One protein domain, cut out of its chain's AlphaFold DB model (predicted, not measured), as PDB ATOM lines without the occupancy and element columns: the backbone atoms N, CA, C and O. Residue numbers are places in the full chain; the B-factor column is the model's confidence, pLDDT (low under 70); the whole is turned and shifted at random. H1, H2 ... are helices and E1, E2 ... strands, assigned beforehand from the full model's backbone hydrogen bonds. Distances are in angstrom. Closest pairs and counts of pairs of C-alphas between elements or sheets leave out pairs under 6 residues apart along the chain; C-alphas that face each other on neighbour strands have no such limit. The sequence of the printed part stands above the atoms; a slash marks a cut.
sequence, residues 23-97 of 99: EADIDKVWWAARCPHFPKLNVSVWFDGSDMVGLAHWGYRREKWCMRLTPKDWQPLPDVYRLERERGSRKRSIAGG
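AT A GLANCE: This is residues 23 to 97 of the 99 residues of an uncharacterized protein of Mesorhizobium sp. M1E.F.Ca.ET.045.02.1.1 (UniProt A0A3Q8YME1). A three-stranded sheet has short helix H1 over one face; long helix H2 lies off this body, its residues 83 to 95 and the tail to 97 sticking out. The printed part has 75 residues, class mixed, in the order H1 E1 E2 E3 H2. The sheet E1 E2 E3 is a meander, each strand antiparallel to the one before. The whole is loose, radius of gyration of the C-alphas 14.5 A, spanning 40 by 37 by 19 A.

IN THESE COORDINATES: Find C-alpha 43 at (39.529, 151.568, 23.129), where E1, residues 43 to 48, begins. E2 is residues 51 to 57, 18.0 A long; E3 is 64 to 67; H1 is 23 to 29. H2, residues 79 to 95, runs 24.5 A to C-alpha 95 at (16.494, 135.610, 15.406).

HOW THE PARTS SIT: Look at hairpin E1 and E2: N 46 and O 54 are 2.9 A apart. In hairpin E2 and E3, N 55 and O 66 are 2.9 A apart. H1 is on the sheet, height 9.6 A, over E2; their closest C-alphas, Ile 26 and Gly 54, are 7.2 A apart. H2 is apart from H1. In H2 every O i to N i+4 pair is within hydrogen-bond range; in H1 1 of 3, and 2 of 4 O i to N i+3.

THE WHOLE: The farthest C-alphas, Lys 72 and Gly 97, are 41.0 A apart. The printed part has no cut. Links H1 to E1 and E3 to H2 are long. Look for pLDDT under 70 at residues 23 to 24, 59 to 63 and 88 to 97.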
ATOM      1  N   GLU A  23      35.441 140.890  27.625       69.12
ATOM      2  CA  GLU A  23      34.139 141.486  27.303       69.12
ATOM      3  C   GLU A  23      32.963 140.608  27.760       69.12
ATOM      4  O   GLU A  23      31.982 141.108  28.309       69.12
ATOM      5  N   ALA A  24      33.063 139.284  27.617       68.81
ATOM      6  CA  ALA A  24      31.996 138.377  28.044       68.81
ATOM      7  C   ALA A  24      31.913 138.221  29.576       68.81
ATOM      8  O   ALA A  24      30.867 137.846  30.114       68.81
ATOM      9  N   ASP A  25      33.017 138.468  30.280       74.19
ATOM     10  CA  ASP A  25      33.109 138.286  31.728       74.19
ATOM     11  C   ASP A  25      32.751 139.554  32.503       74.19
ATOM     12  O   ASP A  25      32.110 139.463  33.555       74.19
ATOM     13  N   ILE A  26      33.075 140.735  31.973       80.06
ATOM     14  CA  ILE A  26      32.704 141.996  32.619       80.06
ATOM     15  C   ILE A  26      31.190 142.167  32.723       80.06
ATOM     16  O   ILE A  26      30.713 142.630  33.752       80.06
ATOM     17  N   ASP A  27      30.417 141.684  31.751       80.12
ATOM     18  CA  ASP A  27      28.950 141.717  31.806       80.12
ATOM     19  C   ASP A  27      28.360 140.837  32.926       80.12
ATOM     20  O   ASP A  27      27.236 141.080  33.379       80.12
ATOM     21  N   LYS A  28      29.097 139.813  33.381       77.19
ATOM     22  CA  LYS A  28      28.693 138.945  34.503       77.19
ATOM     23  C   LYS A  28      29.020 139.586  35.846       77.19
ATOM     24  O   LYS A  28      28.254 139.446  36.796       77.19
ATOM     25  N   VAL A  29      30.171 140.252  35.920       79.94
ATOM     26  CA  VAL A  29      30.693 140.856  37.147       79.94
ATOM     27  C   VAL A  29      30.085 142.242  37.353       79.94
ATOM     28  O   VAL A  29      29.373 142.458  38.329       79.94
ATOM     29  N   TRP A  30      30.291 143.139  36.394       85.44
ATOM     30  CA  TRP A  30      29.835 144.527  36.356       85.44
ATOM     31  C   TRP A  30      28.606 144.673  35.454       85.44
ATOM     32  O   TRP A  30      28.581 145.435  34.492       85.44
ATOM     33  N   TRP A  31      27.550 143.927  35.772       84.50
ATOM     34  CA  TRP A  31      26.335 143.820  34.958       84.50
ATOM     35  C   TRP A  31      25.612 145.153  34.690       84.50
ATOM     36  O   TRP A  31      24.844 145.246  33.724       84.50
ATOM     37  N   ALA A  32      25.806 146.155  35.551       85.94
ATOM     38  CA  ALA A  32      25.243 147.498  35.417       85.94
ATOM     39  C   ALA A  32      26.085 148.408  34.510       85.94
ATOM     40  O   ALA A  32      25.572 149.413  34.009       85.94
ATOM     41  N   ALA A  33      27.345 148.037  34.260       89.06
ATOM     42  CA  ALA A  33      28.271 148.874  33.533       89.06
ATOM     43  C   ALA A  33      27.854 149.066  32.072       89.06
ATOM     44  O   ALA A  33      27.275 148.189  31.421       89.06
ATOM     45  N   ARG A  34      28.154 150.250  31.541       90.94
ATOM     46  CA  ARG A  34      27.917 150.617  30.144       90.94
ATOM     47  C   ARG A  34      29.237 150.798  29.427       90.94
ATOM     48  O   ARG A  34      30.166 151.365  29.993       90.94
ATOM     49  N   CYS A  35      29.282 150.324  28.184       91.81
ATOM     50  CA  CYS A  35      30.484 150.314  27.364       91.81
ATOM     51  C   CYS A  35      30.427 151.371  26.250       91.81
ATOM     52  O   CYS A  35      29.855 151.109  25.187       91.81
ATOM     53  N   PRO A  36      30.982 152.578  26.453       91.31
ATOM     54  CA  PRO A  36      31.384 153.437  25.350       91.31
ATOM     55  C   PRO A  36      32.637 152.900  24.644       91.31
ATOM     56  O   PRO A  36      33.643 152.554  25.268       91.31
ATOM     57  N   HIS A  37      32.595 152.921  23.313       90.06
ATOM     58  CA  HIS A  37      33.766 152.723  22.467       90.06
ATOM     59  C   HIS A  37      34.295 154.075  21.969       90.06
ATOM     60  O   HIS A  37      33.522 154.931  21.537       90.06
ATOM     61  N   PHE A  38      35.615 154.256  22.007       86.19
ATOM     62  CA  PHE A  38      36.338 155.446  21.560       86.19
ATOM     63  C   PHE A  38      37.151 155.111  20.298       86.19
ATOM     64  O   PHE A  38      38.315 154.712  20.406       86.19
ATOM     65  N   PRO A  39      36.592 155.313  19.084       85.62
ATOM     66  CA  PRO A  39      37.177 154.789  17.846       85.62
ATOM     67  C   PRO A  39      38.569 155.342  17.537       85.62
ATOM     68  O   PRO A  39      39.444 154.618  17.081       85.62
ATOM     69  N   LYS A  40      38.807 156.630  17.830       82.12
ATOM     70  CA  LYS A  40      40.100 157.290  17.567       82.12
ATOM     71  C   LYS A  40      41.255 156.693  18.370       82.12
ATOM     72  O   LYS A  40      42.398 156.784  17.940       82.12
ATOM     73  N   LEU A  41      40.951 156.128  19.535       80.62
ATOM     74  CA  LEU A  41      41.920 155.476  20.413       80.62
ATOM     75  C   LEU A  41      41.862 153.949  20.289       80.62
ATOM     76  O   LEU A  41      42.710 153.269  20.856       80.62
ATOM     77  N   ASN A  42      40.875 153.430  19.552       85.00
ATOM     78  CA  ASN A  42      40.522 152.021  19.451       85.00
ATOM     79  C   ASN A  42      40.417 151.347  20.831       85.00
ATOM     80  O   ASN A  42      41.029 150.319  21.112       85.00
ATOM     81  N   VAL A  43      39.667 151.984  21.730       84.50
ATOM     82  CA  VAL A  43      39.529 151.568  23.129       84.50
ATOM     83  C   VAL A  43      38.059 151.452  23.492       84.50
ATOM     84  O   VAL A  43      37.275 152.338  23.163       84.50
ATOM     85  N   SER A  44      37.698 150.393  24.208       89.06
ATOM     86  CA  SER A  44      36.402 150.281  24.879       89.06
ATOM     87  C   SER A  44      36.590 150.423  26.382       89.06
ATOM     88  O   SER A  44      37.551 149.897  26.942       89.06
ATOM     89  N   VAL A  45      35.691 151.150  27.037       89.25
ATOM     90  CA  VAL A  45      35.746 151.410  28.481       89.25
ATOM     91  C   VAL A  45      34.407 151.035  29.084       89.25
ATOM     92  O   VAL A  45      33.389 151.332  28.481       89.25
ATOM     93  N   TRP A  46      34.394 150.435  30.270       91.38
ATOM     94  CA  TRP A  46      33.172 150.117  31.008       91.38
ATOM     95  C   TRP A  46      33.045 151.041  32.212       91.38
ATOM     96  O   TRP A  46      33.971 151.124  33.021       91.38
ATOM     97  N   PHE A  47      31.892 151.697  32.333       90.00
ATOM     98  CA  PHE A  47      31.543 152.554  33.463       90.00
ATOM     99  C   PHE A  47      30.340 152.005  34.217       90.00
ATOM    100  O   PHE A  47      29.279 151.837  33.614       90.00
ATOM    101  N   ASP A  48      30.494 151.765  35.518       87.69
ATOM    102  CA  ASP A  48      29.376 151.538  36.434       87.69
ATOM    103  C   ASP A  48      29.072 152.849  37.169       87.69
ATOM    104  O   ASP A  48      29.846 153.315  38.006       87.69
ATOM    105  N   GLY A  49      27.998 153.527  36.761       86.75
ATOM    106  CA  GLY A  49      27.772 154.921  37.139       86.75
ATOM    107  C   GLY A  49      28.911 155.823  36.650       86.75
ATOM    108  O   GLY A  49      29.138 155.943  35.446       86.75
ATOM    109  N   SER A  50      29.615 156.461  37.588       85.31
ATOM    110  CA  SER A  50      30.766 157.337  37.306       85.31
ATOM    111  C   SER A  50      32.118 156.624  37.431       85.31
ATOM    112  O   SER A  50      33.153 157.222  37.137       85.31
ATOM    113  N   ASP A  51      32.133 155.364  37.870       86.19
ATOM    114  CA  ASP A  51      33.356 154.609  38.113       86.19
ATOM    115  C   ASP A  51      33.782 153.827  36.871       86.19
ATOM    116  O   ASP A  51      33.036 153.004  36.341       86.19
ATOM    117  N   MET A  52      35.023 154.037  36.425       86.56
ATOM    118  CA  MET A  52      35.631 153.210  35.381       86.56
ATOM    119  C   MET A  52      35.976 151.839  35.971       86.56
ATOM    120  O   MET A  52      36.779 151.761  36.900       86.56
ATOM    121  N   VAL A  53      35.393 150.766  35.435       86.69
ATOM    122  CA  VAL A  53      35.525 149.392  35.963       86.69
ATOM    123  C   VAL A  53      36.163 148.413  34.981       86.69
ATOM    124  O   VAL A  53      36.641 147.364  35.405       86.69
ATOM    125  N   GLY A  54      36.235 148.756  33.694       87.06
ATOM    126  CA  GLY A  54      36.864 147.927  32.666       87.06
ATOM    127  C   GLY A  54      37.473 148.745  31.538       87.06
ATOM    128  O   GLY A  54      37.023 149.853  31.252       87.06
ATOM    129  N   LEU A  55      38.502 148.191  30.905       85.50
ATOM    130  CA  LEU A  55      39.231 148.810  29.807       85.50
ATOM    131  C   LEU A  55      39.732 147.734  28.838       85.50
ATOM    132  O   LEU A  55      40.433 146.806  29.247       85.50
ATOM    133  N   ALA A  56      39.435 147.921  27.556       85.25
ATOM    134  CA  ALA A  56      39.917 147.105  26.449       85.25
ATOM    135  C   ALA A  56      40.670 147.975  25.451       85.25
ATOM    136  O   ALA A  56      40.098 148.907  24.884       85.25
ATOM    137  N   HIS A  57      41.931 147.648  25.192       80.75
ATOM    138  CA  HIS A  57      42.660 148.195  24.055       80.75
ATOM    139  C   HIS A  57      42.569 147.233  22.877       80.75
ATOM    140  O   HIS A  57      43.170 146.156  22.891       80.75
ATOM    141  N   TRP A  58      41.880 147.671  21.832       75.88
ATOM    142  CA  TRP A  58      41.808 146.981  20.556       75.88
ATOM    143  C   TRP A  58      42.996 147.482  19.719       75.88
ATOM    144  O   TRP A  58      43.110 148.668  19.420       75.88
ATOM    145  N   GLY A  59      43.981 146.642  19.392       67.75
ATOM    146  CA  GLY A  59      45.177 147.147  18.706       67.75
ATOM    147  C   GLY A  59      46.292 146.141  18.425       67.75
ATOM    148  O   GLY A  59      46.281 145.002  18.881       67.75
ATOM    149  N   TYR A  60      47.287 146.612  17.665       49.75
ATOM    150  CA  TYR A  60      48.318 145.824  16.967       49.75
ATOM    151  C   TYR A  60      49.266 145.001  17.863       49.75
ATOM    152  O   TYR A  60      49.856 144.028  17.406       49.75
ATOM    153  N   ARG A  61      49.442 145.359  19.143       51.31
ATOM    154  CA  ARG A  61      50.425 144.711  20.044       51.31
ATOM    155  C   ARG A  61      49.816 143.712  21.033       51.31
ATOM    156  O   ARG A  61      50.403 143.492  22.092       51.31
ATOM    157  N   ARG A  62      48.726 143.051  20.620       58.81
ATOM    158  CA  ARG A  62      47.859 142.144  21.400       58.81
ATOM    159  C   ARG A  62      46.814 142.908  22.203       58.81
ATOM    160  O   ARG A  62      47.104 143.966  22.761       58.81
ATOM    161  N   GLU A  63      45.612 142.347  22.224       62.16
ATOM    162  CA  GLU A  63      44.503 142.817  23.043       62.16
ATOM    163  C   GLU A  63      44.969 142.928  24.496       62.16
ATOM    164  O   GLU A  63      45.525 141.981  25.062       62.16
ATOM    165  N   LYS A  64      44.815 144.118  25.078       71.75
ATOM    166  CA  LYS A  64      45.080 144.334  26.499       71.75
ATOM    167  C   LYS A  64      43.763 144.605  27.184       71.75
ATOM    168  O   LYS A  64      43.081 145.571  26.848       71.75
ATOM    169  N   TRP A  65      43.470 143.767  28.164       75.19
ATOM    170  CA  TRP A  65      42.261 143.845  28.955       75.19
ATOM    171  C   TRP A  65      42.589 144.071  30.430       75.19
ATOM    172  O   TRP A  65      43.473 143.419  30.997       75.19
ATOM    173  N   CYS A  66      41.870 144.990  31.067       78.69
ATOM    174  CA  CYS A  66      41.969 145.261  32.496       78.69
ATOM    175  C   CYS A  66      40.571 145.472  33.089       78.69
ATOM    176  O   CYS A  66      39.723 146.114  32.472       78.69
ATOM    177  N   MET A  67      40.347 144.974  34.306       81.62
ATOM    178  CA  MET A  67      39.085 145.136  35.032       81.62
ATOM    179  C   MET A  67      39.369 145.403  36.511       81.62
ATOM    180  O   MET A  67      40.312 144.848  37.078       81.62
ATOM    181  N   ARG A  68      38.557 146.246  37.151       78.25
ATOM    182  CA  ARG A  68      38.615 146.445  38.602       78.25
ATOM    183  C   ARG A  68      38.053 145.227  39.326       78.25
ATOM    184  O   ARG A  68      37.060 144.634  38.904       78.25
ATOM    185  N   LEU A  69      38.674 144.903  40.458       76.56
ATOM    186  CA  LEU A  69      38.095 143.975  41.420       76.56
ATOM    187  C   LEU A  69      36.796 144.555  41.971       76.56
ATOM    188  O   LEU A  69      36.684 145.761  42.201       76.56
ATOM    189  N   THR A  70      35.830 143.677  42.205       77.19
ATOM    190  CA  THR A  70      34.583 144.048  42.862       77.19
ATOM    191  C   THR A  70      34.863 144.495  44.300       77.19
ATOM    192  O   THR A  70      35.619 143.820  45.007       77.19
ATOM    193  N   PRO A  71      34.250 145.597  44.765       76.81
ATOM    194  CA  PRO A  71      34.225 145.956  46.176       76.81
ATOM    195  C   PRO A  71      33.663 144.817  47.032       76.81
ATOM    196  O   PRO A  71      32.909 143.975  46.546       76.81
ATOM    197  N   LYS A  72      33.995 144.808  48.326       77.38
ATOM    198  CA  LYS A  72      33.552 143.757  49.257       77.38
ATOM    199  C   LYS A  72      32.024 143.662  49.371       77.38
ATOM    200  O   LYS A  72      31.502 142.568  49.551       77.38
ATOM    201  N   ASP A  73      31.338 144.789  49.201       80.00
ATOM    202  CA  ASP A  73      29.881 144.908  49.314       80.00
ATOM    203  C   ASP A  73      29.166 144.814  47.953       80.00
ATOM    204  O   ASP A  73      27.990 145.159  47.832       80.00
ATOM    205  N   TRP A  74      29.873 144.379  46.904       78.06
ATOM    206  CA  TRP A  74      29.297 144.233  45.571       78.06
ATOM    207  C   TRP A  74      28.198 143.170  45.550       78.06
ATOM    208  O   TRP A  74      28.404 142.036  45.985       78.06
ATOM    209  N   GLN A  75      27.041 143.525  44.988       78.88
ATOM    210  CA  GLN A  75      25.928 142.597  44.829       78.88
ATOM    211  C   GLN A  75      25.859 142.079  43.385       78.88
ATOM    212  O   GLN A  75      25.847 142.871  42.435       78.88
ATOM    213  N   PRO A  76      25.792 140.750  43.189       78.44
ATOM    214  CA  PRO A  76      25.607 140.184  41.862       78.44
ATOM    215  C   PRO A  76      24.234 140.572  41.302       78.44
ATOM    216  O   PRO A  76      23.319 140.934  42.042       78.44
ATOM    217  N   LEU A  77      24.074 140.446  39.984       78.75
ATOM    218  CA  LEU A  77      22.788 140.678  39.327       78.75
ATOM    219  C   LEU A  77      21.702 139.816  40.000       78.75
ATOM    220  O   LEU A  77      21.878 138.591  40.034       78.75
ATOM    221  N   PRO A  78      20.590 140.402  40.489       82.44
ATOM    222  CA  PRO A  78      19.507 139.629  41.085       82.44
ATOM    223  C   PRO A  78      18.968 138.565  40.121       82.44
ATOM    224  O   PRO A  78      18.862 138.805  38.915       82.44
ATOM    225  N   ASP A  79      18.599 137.399  40.656       81.19
ATOM    226  CA  ASP A  79      18.214 136.215  39.870       81.19
ATOM    227  C   ASP A  79      17.118 136.507  38.836       81.19
ATOM    228  O   ASP A  79      17.188 136.038  37.700       81.19
ATOM    229  N   VAL A  80      16.142 137.340  39.210       78.88
ATOM    230  CA  VAL A  80      15.018 137.743  38.351       78.88
ATOM    231  C   VAL A  80      15.518 138.368  37.045       78.88
ATOM    232  O   VAL A  80      15.120 137.946  35.960       78.88
ATOM    233  N   TYR A  81      16.464 139.305  37.129       74.00
ATOM    234  CA  TYR A  81      17.016 139.991  35.959       74.00
ATOM    235  C   TYR A  81      18.032 139.138  35.194       74.00
ATOM    236  O   TYR A  81      18.191 139.300  33.980       74.00
ATOM    237  N   ARG A  82      18.707 138.202  35.873       77.00
ATOM    238  CA  ARG A  82      19.598 137.231  35.224       77.00
ATOM    239  C   ARG A  82      18.820 136.336  34.262       77.00
ATOM    240  O   ARG A  82      19.181 136.245  33.089       77.00
ATOM    241  N   LEU A  83      17.702 135.774  34.725       77.06
ATOM    242  CA  LEU A  83      16.816 134.928  33.920       77.06
ATOM    243  C   LEU A  83      16.224 135.684  32.721       77.06
ATOM    244  O   LEU A  83      16.102 135.125  31.628       77.06
ATOM    245  N   GLU A  84      15.874 136.961  32.886       76.75
ATOM    246  CA  GLU A  84      15.401 137.803  31.782       76.75
ATOM    247  C   GLU A  84      16.486 138.067  30.732       76.75
ATOM    248  O   GLU A  84      16.218 137.951  29.531       76.75
ATOM    249  N   ARG A  85      17.723 138.360  31.157       72.19
ATOM    250  CA  ARG A  85      18.861 138.542  30.241       72.19
ATOM    251  C   ARG A  85      19.187 137.267  29.471       72.19
ATOM    252  O   ARG A  85      19.387 137.333  28.256       72.19
ATOM    253  N   GLU A  86      19.188 136.115  30.135       72.00
ATOM    254  CA  GLU A  86      19.401 134.811  29.493       72.00
ATOM    255  C   GLU A  86      18.315 134.514  28.451       72.00
ATOM    256  O   GLU A  86      18.617 134.138  27.314       72.00
ATOM    257  N   ARG A  87      17.044 134.776  28.788       72.12
ATOM    258  CA  ARG A  87      15.918 134.663  27.846       72.12
ATOM    259  C   ARG A  87      16.072 135.611  26.655       72.12
ATOM    260  O   ARG A  87      15.830 135.197  25.521       72.12
ATOM    261  N   GLY A  88      16.473 136.861  26.883       68.56
ATOM    262  CA  GLY A  88      16.694 137.854  25.828       68.56
ATOM    263  C   GLY A  88      17.848 137.485  24.890       68.56
ATOM    264  O   GLY A  88      17.715 137.599  23.673       68.56
ATOM    265  N   SER A  89      18.956 136.979  25.438       62.97
ATOM    266  CA  SER A  89      20.102 136.510  24.652       62.97
ATOM    267  C   SER A  89      19.731 135.312  23.771       62.97
ATOM    268  O   SER A  89      19.980 135.333  22.566       62.97
ATOM    269  N   ARG A  90      19.007 134.330  24.331       60.56
ATOM    270  CA  ARG A  90      18.518 133.151  23.597       60.56
ATOM    271  C   ARG A  90      17.532 133.508  22.480       60.56
ATOM    272  O   ARG A  90      17.539 132.879  21.429       60.56
ATOM    273  N   LYS A  91      16.694 134.531  22.673       58.88
ATOM    274  CA  LYS A  91      15.798 135.033  21.615       58.88
ATOM    275  C   LYS A  91      16.570 135.709  20.475       58.88
ATOM    276  O   LYS A  91      16.234 135.492  19.315       58.88
ATOM    277  N   ARG A  92      17.616 136.487  20.783       55.97
ATOM    278  CA  ARG A  92      18.462 137.147  19.769       55.97
ATOM    279  C   ARG A  92      19.293 136.156  18.954       55.97
ATOM    280  O   ARG A  92      19.397 136.328  17.746       55.97
ATOM    281  N   SER A  93      19.822 135.103  19.580       53.91
ATOM    282  CA  SER A  93      20.582 134.068  18.864       53.91
ATOM    283  C   SER A  93      19.712 133.251  17.902       53.91
ATOM    284  O   SER A  93      20.194 132.829  16.859       53.91
ATOM    285  N   ILE A  94      18.424 133.060  18.215       58.03
ATOM    286  CA  ILE A  94      17.461 132.396  17.320       58.03
ATOM    287  C   ILE A  94      17.046 133.328  16.165       58.03
ATOM    288  O   ILE A  94      16.924 132.879  15.031       58.03
ATOM    289  N   ALA A  95      16.879 134.628  16.426       54.38
ATOM    290  CA  ALA A  95      16.494 135.610  15.406       54.38
ATOM    291  C   ALA A  95      17.615 135.949  14.401       54.38
ATOM    292  O   ALA A  95      17.323 136.348  13.278       54.38
ATOM    293  N   GLY A  96      18.889 135.783  14.776       48.12
ATOM    294  CA  GLY A  96      20.043 135.985  13.887       48.12
ATOM    295  C   GLY A  96      20.359 134.807  12.954       48.12
ATOM    296  O   GLY A  96      21.277 134.913  12.151       48.12
ATOM    297  N   GLY A  97      19.624 133.692  13.054       45.16
ATOM    298  CA  GLY A  97      19.831 132.475  12.254       45.16
ATOM    299  C   GLY A  97      19.056 132.417  10.933       45.16
ATOM    300  O   GLY A  97      19.014 131.366  10.301       45.16
TER     301      GLY A  97